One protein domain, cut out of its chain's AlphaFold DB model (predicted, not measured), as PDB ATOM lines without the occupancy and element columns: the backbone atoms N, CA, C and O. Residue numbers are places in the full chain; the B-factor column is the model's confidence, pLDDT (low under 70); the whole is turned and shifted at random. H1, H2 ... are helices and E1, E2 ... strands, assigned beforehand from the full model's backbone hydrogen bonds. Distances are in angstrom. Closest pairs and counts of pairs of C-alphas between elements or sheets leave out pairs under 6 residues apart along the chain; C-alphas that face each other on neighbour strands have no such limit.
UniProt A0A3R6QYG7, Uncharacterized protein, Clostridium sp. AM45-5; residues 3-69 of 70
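Overview. This is residues 3 to 69 of the 70 residues of an uncharacterized protein of Clostridium sp. AM45-5 (UniProt A0A3R6QYG7). A small sheet of three strands lies between two helices, the longer H1 running along the strands on one face and the short H2 slantwise on the other. A long loop, residues 8 to 19, joins the first two strands. The printed part has 67 residues, with E1, E2, H1, E3 and H2 in that order along the chain; the sheet runs E2, E1, E3, all antiparallel, and the class is mixed, helices and strands. The whole is compact, with a radius of gyration of the C-alphas of 11.3 A and spans of 31 by 28 by 17 A.

Along the chain. E1, residues 3 to 7, begins at C-alpha 3 (193.856, 102.452, 171.924) and is 13.5 A long. E2, residues 20 to 22, measures 6.8 A. H1, residues 29 to 41, measures 18.5 A. E3, residues 45 to 51, measures 18.9 A. H2, residues 62 to 68, measures 10.0 A and ends at C-alpha 68 (194.556, 100.909, 161.636).

Arrangement. E1 is the inner strand. It is antiparallel to E3, with N 5 and O 48 2.8 A apart, and forms a hairpin with E2, with N 4 and O 22 2.9 A apart, both within hydrogen-bond range. H1 is on the sheet at a height of 9.4 A, over E1 and E3; its closest C-alphas to E3 are those of Ala 36 and Val 47, 6.4 A. H2 is on the opposite face at a height of 8.4 A, over E3 and only just not over E1, on which 2 of its C-alphas fall; its closest C-alphas to E3 are those of Phe 50 and His 68, 5.3 A. These are three layers, helices on both faces of a sheet. E2, H1 and E3 form a split strand-helix-strand unit, two strands running the same way with E1 between them, and its crossover is right-handed. In H1 and H2 every O i to N i+4 pair is within hydrogen-bond range.

Size, cuts and confidence. The C-alphas farthest apart, those of Arg 41 and Pro 55, are 31.8 A apart. The printed part has no cut, and the link from E1 to E2 is long. Mean pLDDT of the printed part is 91.8; residues 25 to 26 are under 70.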
ATOM      1  N   ALA A   3     194.677 103.336 171.105       93.06
ATOM      2  CA  ALA A   3     193.856 102.452 171.924       93.06
ATOM      3  C   ALA A   3     194.365 101.016 171.794       93.06
ATOM      4  O   ALA A   3     195.077 100.684 170.842       93.06
ATOM      5  N   ILE A   4     193.968 100.165 172.740       95.31
ATOM      6  CA  ILE A   4     194.116  98.717 172.628       95.31
ATOM      7  C   ILE A   4     192.739  98.096 172.433       95.31
ATOM      8  O   ILE A   4     191.838  98.307 173.245       95.31
ATOM      9  N   ALA A   5     192.607  97.308 171.372       97.25
ATOM     10  CA  ALA A   5     191.497  96.403 171.140       97.25
ATOM     11  C   ALA A   5     191.868  95.001 171.623       97.25
ATOM     12  O   ALA A   5     192.986  94.551 171.385       97.25
ATOM     13  N   TYR A   6     190.957  94.311 172.301       98.06
ATOM     14  CA  TYR A   6     191.210  92.960 172.791       98.06
ATOM     15  C   TYR A   6     189.929  92.138 172.954       98.06
ATOM     16  O   TYR A   6     188.818  92.664 173.044       98.06
ATOM     17  N   LYS A   7     190.091  90.815 173.001       98.50
ATOM     18  CA  LYS A   7     189.083  89.878 173.502       98.50
ATOM     19  C   LYS A   7     189.387  89.522 174.945       98.50
ATOM     20  O   LYS A   7     190.548  89.466 175.356       98.50
ATOM     21  N   ASP A   8     188.338  89.235 175.705       97.62
ATOM     22  CA  ASP A   8     188.466  88.711 177.056       97.62
ATOM     23  C   ASP A   8     189.233  87.370 177.088       97.62
ATOM     24  O   ASP A   8     189.608  86.783 176.067       97.62
ATOM     25  N   LYS A   9     189.459  86.851 178.294       97.50
ATOM     26  CA  LYS A   9     190.219  85.609 178.503       97.50
ATOM     27  C   LYS A   9     189.555  84.371 177.883       97.50
ATOM     28  O   LYS A   9     190.231  83.374 177.609       97.50
ATOM     29  N   LEU A  10     188.244  84.432 177.651       97.38
ATOM     30  CA  LEU A  10     187.450  83.386 177.009       97.38
ATOM     31  C   LEU A  10     187.392  83.557 175.483       97.38
ATOM     32  O   LEU A  10     186.830  82.704 174.801       97.38
ATOM     33  N   GLY A  11     187.999  84.613 174.937       96.38
ATOM     34  CA  GLY A  11     187.977  84.911 173.512       96.38
ATOM     35  C   GLY A  11     186.687  85.589 173.053       96.38
ATOM     36  O   GLY A  11     186.316  85.422 171.894       96.38
ATOM     37  N   LYS A  12     186.004  86.342 173.922       97.69
ATOM     38  CA  LYS A  12     184.833  87.154 173.557       97.69
ATOM     39  C   LYS A  12     185.192  88.635 173.454       97.69
ATOM     40  O   LYS A  12     185.877  89.181 174.320       97.69
ATOM     41  N   GLY A  13     184.739  89.275 172.376       96.50
ATOM     42  CA  GLY A  13     184.748  90.733 172.246       96.50
ATOM     43  C   GLY A  13     183.612  91.377 173.046       96.50
ATOM     44  O   GLY A  13     182.927  90.699 173.813       96.50
ATOM     45  N   PHE A  14     183.406  92.677 172.843       95.88
ATOM     46  CA  PHE A  14     182.205  93.371 173.315       95.88
ATOM     47  C   PHE A  14     180.953  92.801 172.632       95.88
ATOM     48  O   PHE A  14     179.943  92.527 173.280       95.88
ATOM     49  N   SER A  15     181.073  92.538 171.331       95.94
ATOM     50  CA  SER A  15     180.111  91.801 170.515       95.94
ATOM     51  C   SER A  15     180.856  90.806 169.613       95.94
ATOM     52  O   SER A  15     182.065  90.591 169.759       95.94
ATOM     53  N   GLU A  16     180.154  90.164 168.679       94.25
ATOM     54  CA  GLU A  16     180.795  89.289 167.689       94.25
ATOM     55  C   GLU A  16     181.743  90.068 166.762       94.25
ATOM     56  O   GLU A  16     182.783  89.548 166.351       94.25
ATOM     57  N   THR A  17     181.417  91.329 166.470       95.56
ATOM     58  CA  THR A  17     182.151  92.177 165.522       95.56
ATOM     59  C   THR A  17     183.011  93.244 166.190       95.56
ATOM     60  O   THR A  17     183.891  93.803 165.532       95.56
ATOM     61  N   GLU A  18     182.791  93.523 167.475       97.00
ATOM     62  CA  GLU A  18     183.450  94.614 168.195       97.00
ATOM     63  C   GLU A  18     184.358  94.087 169.319       97.00
ATOM     64  O   GLU A  18     183.967  93.196 170.083       97.00
ATOM     65  N   PRO A  19     185.579  94.627 169.450       97.38
ATOM     66  CA  PRO A  19     186.486  94.330 170.543       97.38
ATOM     67  C   PRO A  19     186.069  95.041 171.834       97.38
ATOM     68  O   PRO A  19     185.337  96.030 171.823       97.38
ATOM     69  N   TRP A  20     186.640  94.601 172.951       97.00
ATOM     70  CA  TRP A  20     186.800  95.492 174.094       97.00
ATOM     71  C   TRP A  20     187.871  96.530 173.781       97.00
ATOM     72  O   TRP A  20     188.906  96.195 173.204       97.00
ATOM     73  N   ILE A  21     187.632  97.777 174.181       93.88
ATOM     74  CA  ILE A  21     188.565  98.883 173.985       93.88
ATOM     75  C   ILE A  21     189.038  99.375 175.344       93.88
ATOM     76  O   ILE A  21     188.229  99.656 176.224       93.88
ATOM     77  N   THR A  22     190.350  99.530 175.490       91.69
ATOM     78  CA  THR A  22     190.921 100.386 176.526       91.69
ATOM     79  C   THR A  22     191.696 101.519 175.871       91.69
ATOM     80  O   THR A  22     192.532 101.306 174.983       91.69
ATOM     81  N   ASN A  23     191.379 102.739 176.282       85.44
ATOM     82  CA  ASN A  23     192.143 103.925 175.970       85.44
ATOM     83  C   ASN A  23     192.463 104.642 177.283       85.44
ATOM     84  O   ASN A  23     191.624 104.833 178.155       85.44
ATOM     85  N   ASP A  24     193.713 105.034 177.430       72.50
ATOM     86  CA  ASP A  24     194.117 105.997 178.435       72.50
ATOM     87  C   ASP A  24     194.469 107.266 177.675       72.50
ATOM     88  O   ASP A  24     195.187 107.203 176.678       72.50
ATOM     89  N   SER A  25     193.942 108.416 178.085       63.03
ATOM     90  CA  SER A  25     194.045 109.698 177.363       63.03
ATOM     91  C   SER A  25     195.467 110.294 177.293       63.03
ATOM     92  O   SER A  25     195.652 111.506 177.327       63.03
ATOM     93  N   GLU A  26     196.491 109.454 177.194       66.81
ATOM     94  CA  GLU A  26     197.898 109.777 177.044       66.81
ATOM     95  C   GLU A  26     198.361 109.422 175.624       66.81
ATOM     96  O   GLU A  26     198.110 108.333 175.118       66.81
ATOM     97  N   ASN A  27     199.072 110.325 174.952       74.44
ATOM     98  CA  ASN A  27     199.554 110.098 173.586       74.44
ATOM     99  C   ASN A  27     200.960 109.453 173.565       74.44
ATOM    100  O   ASN A  27     201.847 109.938 172.868       74.44
ATOM    101  N   ASP A  28     201.175 108.393 174.354       87.75
ATOM    102  CA  ASP A  28     202.470 107.701 174.494       87.75
ATOM    103  C   ASP A  28     202.381 106.222 174.081       87.75
ATOM    104  O   ASP A  28     201.909 105.365 174.831       87.75
ATOM    105  N   LEU A  29     202.892 105.907 172.886       89.81
ATOM    106  CA  LEU A  29     202.873 104.557 172.319       89.81
ATOM    107  C   LEU A  29     203.608 103.517 173.185       89.81
ATOM    108  O   LEU A  29     203.208 102.351 173.198       89.81
ATOM    109  N   MET A  30     204.671 103.892 173.907       91.44
ATOM    110  CA  MET A  30     205.415 102.922 174.720       91.44
ATOM    111  C   MET A  30     204.582 102.422 175.897       91.44
ATOM    112  O   MET A  30     204.595 101.224 176.188       91.44
ATOM    113  N   LYS A  31     203.784 103.293 176.518       91.62
ATOM    114  CA  LYS A  31     202.851 102.879 177.574       91.62
ATOM    115  C   LYS A  31     201.785 101.920 177.053       91.62
ATOM    116  O   LYS A  31     201.488 100.928 177.714       91.62
ATOM    117  N   TYR A  32     201.277 102.148 175.845       93.38
ATOM    118  CA  TYR A  32     200.343 101.224 175.199       93.38
ATOM    119  C   TYR A  32     200.973  99.859 174.901       93.38
ATOM    120  O   TYR A  32     200.338  98.833 175.130       93.38
ATOM    121  N   LYS A  33     202.244  99.814 174.480       94.00
ATOM    122  CA  LYS A  33     202.983  98.548 174.317       94.00
ATOM    123  C   LYS A  33     203.151  97.793 175.635       94.00
ATOM    124  O   LYS A  33     203.036  96.568 175.653       94.00
ATOM    125  N   ILE A  34     203.398  98.501 176.738       95.12
ATOM    126  CA  ILE A  34     203.468  97.894 178.075       95.12
ATOM    127  C   ILE A  34     202.102  97.308 178.460       95.12
ATOM    128  O   ILE A  34     202.024  96.119 178.760       95.12
ATOM    129  N   LYS A  35     201.021  98.089 178.347       94.62
ATOM    130  CA  LYS A  35     199.656  97.646 178.683       94.62
ATOM    131  C   LYS A  35     199.170  96.477 177.827       94.62
ATOM    132  O   LYS A  35     198.591  95.528 178.348       94.62
ATOM    133  N   ALA A  36     199.446  96.494 176.524       95.75
ATOM    134  CA  ALA A  36     199.119  95.374 175.643       95.75
ATOM    135  C   ALA A  36     199.819  94.083 176.103       95.75
ATOM    136  O   ALA A  36     199.186  93.034 176.211       95.75
ATOM    137  N   ASN A  37     201.102  94.168 176.465       97.12
ATOM    138  CA  ASN A  37     201.838  93.030 177.015       97.12
ATOM    139  C   ASN A  37     201.288  92.559 178.369       97.12
ATOM    140  O   ASN A  37     201.278  91.356 178.631       97.12
ATOM    141  N   GLU A  38     200.823  93.464 179.232       96.88
ATOM    142  CA  GLU A  38     200.161  93.104 180.492       96.88
ATOM    143  C   GLU A  38     198.863  92.325 180.249       96.88
ATOM    144  O   GLU A  38     198.642  91.296 180.888       96.88
ATOM    145  N   LEU A  39     198.043  92.748 179.280       97.25
ATOM    146  CA  LEU A  39     196.828  92.029 178.886       97.25
ATOM    147  C   LEU A  39     197.149  90.631 178.347       97.25
ATOM    148  O   LEU A  39     196.540  89.650 178.783       97.25
ATOM    149  N   ILE A  40     198.148  90.514 177.470       97.81
ATOM    150  CA  ILE A  40     198.607  89.218 176.950       97.81
ATOM    151  C   ILE A  40     199.039  88.305 178.107       97.81
ATOM    152  O   ILE A  40     198.580  87.167 178.208       97.81
ATOM    153  N   ARG A  41     199.860  88.810 179.038       98.19
ATOM    154  CA  ARG A  41     200.308  88.055 180.225       98.19
ATOM    155  C   ARG A  41     199.158  87.670 181.158       98.19
ATOM    156  O   ARG A  41     199.216  86.620 181.787       98.19
ATOM    157  N   ALA A  42     198.113  88.489 181.238       97.75
ATOM    158  CA  ALA A  42     196.915  88.210 182.026       97.75
ATOM    159  C   ALA A  42     195.945  87.214 181.354       97.75
ATOM    160  O   ALA A  42     194.941  86.839 181.975       97.75
ATOM    161  N   GLY A  43     196.237  86.776 180.122       98.12
ATOM    162  CA  GLY A  43     195.490  85.758 179.378       98.12
ATOM    163  C   GLY A  43     194.411  86.304 178.441       98.12
ATOM    164  O   GLY A  43     193.577  85.528 177.976       98.12
ATOM    165  N   TYR A  44     194.394  87.613 178.184       98.31
ATOM    166  CA  TYR A  44     193.521  88.206 177.169       98.31
ATOM    167  C   TYR A  44     193.993  87.819 175.765       98.31
ATOM    168  O   TYR A  44     195.171  87.533 175.544       98.31
ATOM    169  N   ARG A  45     193.056  87.777 174.817       97.44
ATOM    170  CA  ARG A  45     193.295  87.270 173.459       97.44
ATOM    171  C   ARG A  45     193.142  88.381 172.434       97.44
ATOM    172  O   ARG A  45     192.480  89.374 172.712       97.44
ATOM    173  N   ASP A  46     193.719  88.182 171.249       97.06
ATOM    174  CA  ASP A  46     193.556  89.081 170.098       97.06
ATOM    175  C   ASP A  46     193.782  90.560 170.471       97.06
ATOM    176  O   ASP A  46     192.927  91.412 170.244       97.06
ATOM    177  N   VAL A  47     194.915  90.825 171.136       97.62
ATOM    178  CA  VAL A  47     195.293  92.139 171.672       97.62
ATOM    179  C   VAL A  47     196.039  92.936 170.599       97.62
ATOM    180  O   VAL A  47     197.144  92.555 170.218       97.62
ATOM    181  N   PHE A  48     195.474  94.061 170.164       97.06
ATOM    182  CA  PHE A  48     196.027  94.916 169.110       97.06
ATOM    183  C   PHE A  48     196.073  96.373 169.546       97.06
ATOM    184  O   PHE A  48     195.110  96.892 170.106       97.06
ATOM    185  N   ILE A  49     197.175  97.053 169.243       95.44
ATOM    186  CA  ILE A  49     197.283  98.504 169.398       95.44
ATOM    187  C   ILE A  49     196.920  99.125 168.053       95.44
ATOM    188  O   ILE A  49     197.460  98.726 167.027       95.44
ATOM    189  N   PHE A  50     196.028 100.108 168.047       94.00
ATOM    190  CA  PHE A  50     195.627 100.792 166.820       94.00
ATOM    191  C   PHE A  50     195.521 102.299 167.041       94.00
ATOM    192  O   PHE A  50     195.365 102.788 168.168       94.00
ATOM    193  N   LYS A  51     195.633 103.054 165.946       91.19
ATOM    194  CA  LYS A  51     195.467 104.508 165.952       91.19
ATOM    195  C   LYS A  51     194.075 104.859 165.446       91.19
ATOM    196  O   LYS A  51     193.675 104.401 164.386       91.19
ATOM    197  N   TYR A  52     193.372 105.735 166.151       86.06
ATOM    198  CA  TYR A  52     192.124 106.322 165.662       86.06
ATOM    199  C   TYR A  52     192.231 107.845 165.582       86.06
ATOM    200  O   TYR A  52     193.001 108.489 166.313       86.06
ATOM    201  N   SER A  53     191.484 108.398 164.633       76.00
ATOM    202  CA  SER A  53     191.375 109.833 164.373       76.00
ATOM    203  C   SER A  53     190.183 110.422 165.122       76.00
ATOM    204  O   SER A  53     189.302 109.689 165.561       76.00
ATOM    205  N   ASP A  54     190.178 111.742 165.258       71.25
ATOM    206  CA  ASP A  54     189.001 112.514 165.657       71.25
ATOM    207  C   ASP A  54     188.254 112.924 164.367       71.25
ATOM    208  O   ASP A  54     188.923 113.409 163.443       71.25
ATOM    209  N   PRO A  55     186.930 112.715 164.230       75.75
ATOM    210  CA  PRO A  55     186.018 112.105 165.197       75.75
ATOM    211  C   PRO A  55     186.234 110.601 165.366       75.75
ATOM    212  O   PRO A  55     186.505 109.878 164.402       75.75
ATOM    213  N   VAL A  56     186.070 110.135 166.607       76.38
ATOM    214  CA  VAL A  56     186.039 108.703 166.917       76.38
ATOM    215  C   VAL A  56     184.849 108.078 166.176       76.38
ATOM    216  O   VAL A  56     183.750 108.632 166.248       76.38
ATOM    217  N   PRO A  57     185.034 106.957 165.457       81.00
ATOM    218  CA  PRO A  57     183.929 106.264 164.807       81.00
ATOM    219  C   PRO A  57     182.835 105.887 165.811       81.00
ATOM    220  O   PRO A  57     183.145 105.527 166.946       81.00
ATOM    221  N   GLU A  58     181.573 105.890 165.376       81.31
ATOM    222  CA  GLU A  58     180.442 105.458 166.217       81.31
ATOM    223  C   GLU A  58     180.586 104.006 166.701       81.31
ATOM    224  O   GLU A  58     180.134 103.671 167.792       81.31
ATOM    225  N   SER A  59     181.246 103.155 165.908       87.31
ATOM    226  CA  SER A  59     181.600 101.783 166.272       87.31
ATOM    227  C   SER A  59     183.013 101.454 165.798       87.31
ATOM    228  O   SER A  59     183.428 101.808 164.688       87.31
ATOM    229  N   ILE A  60     183.758 100.754 166.651       92.62
ATOM    230  CA  ILE A  60     185.090 100.238 166.352       92.62
ATOM    231  C   ILE A  60     184.947  98.731 166.177       92.62
ATOM    232  O   ILE A  60     184.765  98.011 167.150       92.62
ATOM    233  N   THR A  61     185.035  98.242 164.943       95.69
ATOM    234  CA  THR A  61     184.977  96.805 164.639       95.69
ATOM    235  C   THR A  61     186.371  96.191 164.550       95.69
ATOM    236  O   THR A  61     187.368  96.897 164.376       95.69
ATOM    237  N   TRP A  62     186.463  94.861 164.586       96.19
ATOM    238  CA  TRP A  62     187.723  94.155 164.319       96.19
ATOM    239  C   TRP A  62     188.335  94.507 162.959       96.19
ATOM    240  O   TRP A  62     189.556  94.612 162.852       96.19
ATOM    241  N   ASP A  63     187.512  94.729 161.933       95.31
ATOM    242  CA  ASP A  63     187.991  95.135 160.609       95.31
ATOM    243  C   ASP A  63     188.567  96.553 160.628       95.31
ATOM    244  O   ASP A  63     189.614  96.809 160.028       95.31
ATOM    245  N   TYR A  64     187.931  97.468 161.370       94.31
ATOM    246  CA  TYR A  64     188.486  98.798 161.590       94.31
ATOM    247  C   TYR A  64     189.833  98.721 162.316       94.31
ATOM    248  O   TYR A  64     190.792  99.343 161.863       94.31
ATOM    249  N   VAL A  65     189.920  97.942 163.401       95.25
ATOM    250  CA  VAL A  65     191.157  97.759 164.178       95.25
ATOM    251  C   VAL A  65     192.283  97.261 163.281       95.25
ATOM    252  O   VAL A  65     193.317  97.913 163.204       95.25
ATOM    253  N   LYS A  66     192.065  96.171 162.536       94.62
ATOM    254  CA  LYS A  66     193.077  95.584 161.638       94.62
ATOM    255  C   LYS A  66     193.556  96.557 160.565       94.62
ATOM    256  O   LYS A  66     194.716  96.530 160.172       94.62
ATOM    257  N   LYS A  67     192.671  97.429 160.078       94.00
ATOM    258  CA  LYS A  67     193.024  98.450 159.085       94.00
ATOM    259  C   LYS A  67     193.910  99.567 159.658       94.00
ATOM    260  O   LYS A  67     194.603 100.228 158.888       94.00
ATOM    261  N   HIS A  68     193.873  99.793 160.970       93.50
ATOM    262  CA  HIS A  68     194.556 100.909 161.636       93.50
ATOM    263  C   HIS A  68     195.544 100.462 162.731       93.50
ATOM    264  O   HIS A  68     195.979 101.288 163.543       93.50
ATOM    265  N   GLU A  69     195.870  99.170 162.767       93.12
ATOM    266  CA  GLU A  69     196.898  98.571 163.621       93.12
ATOM    267  C   GLU A  69     198.286  99.160 163.304       93.12
ATOM    268  O   GLU A  69     198.513  99.684 162.208       93.12
TER     269      GLU A  69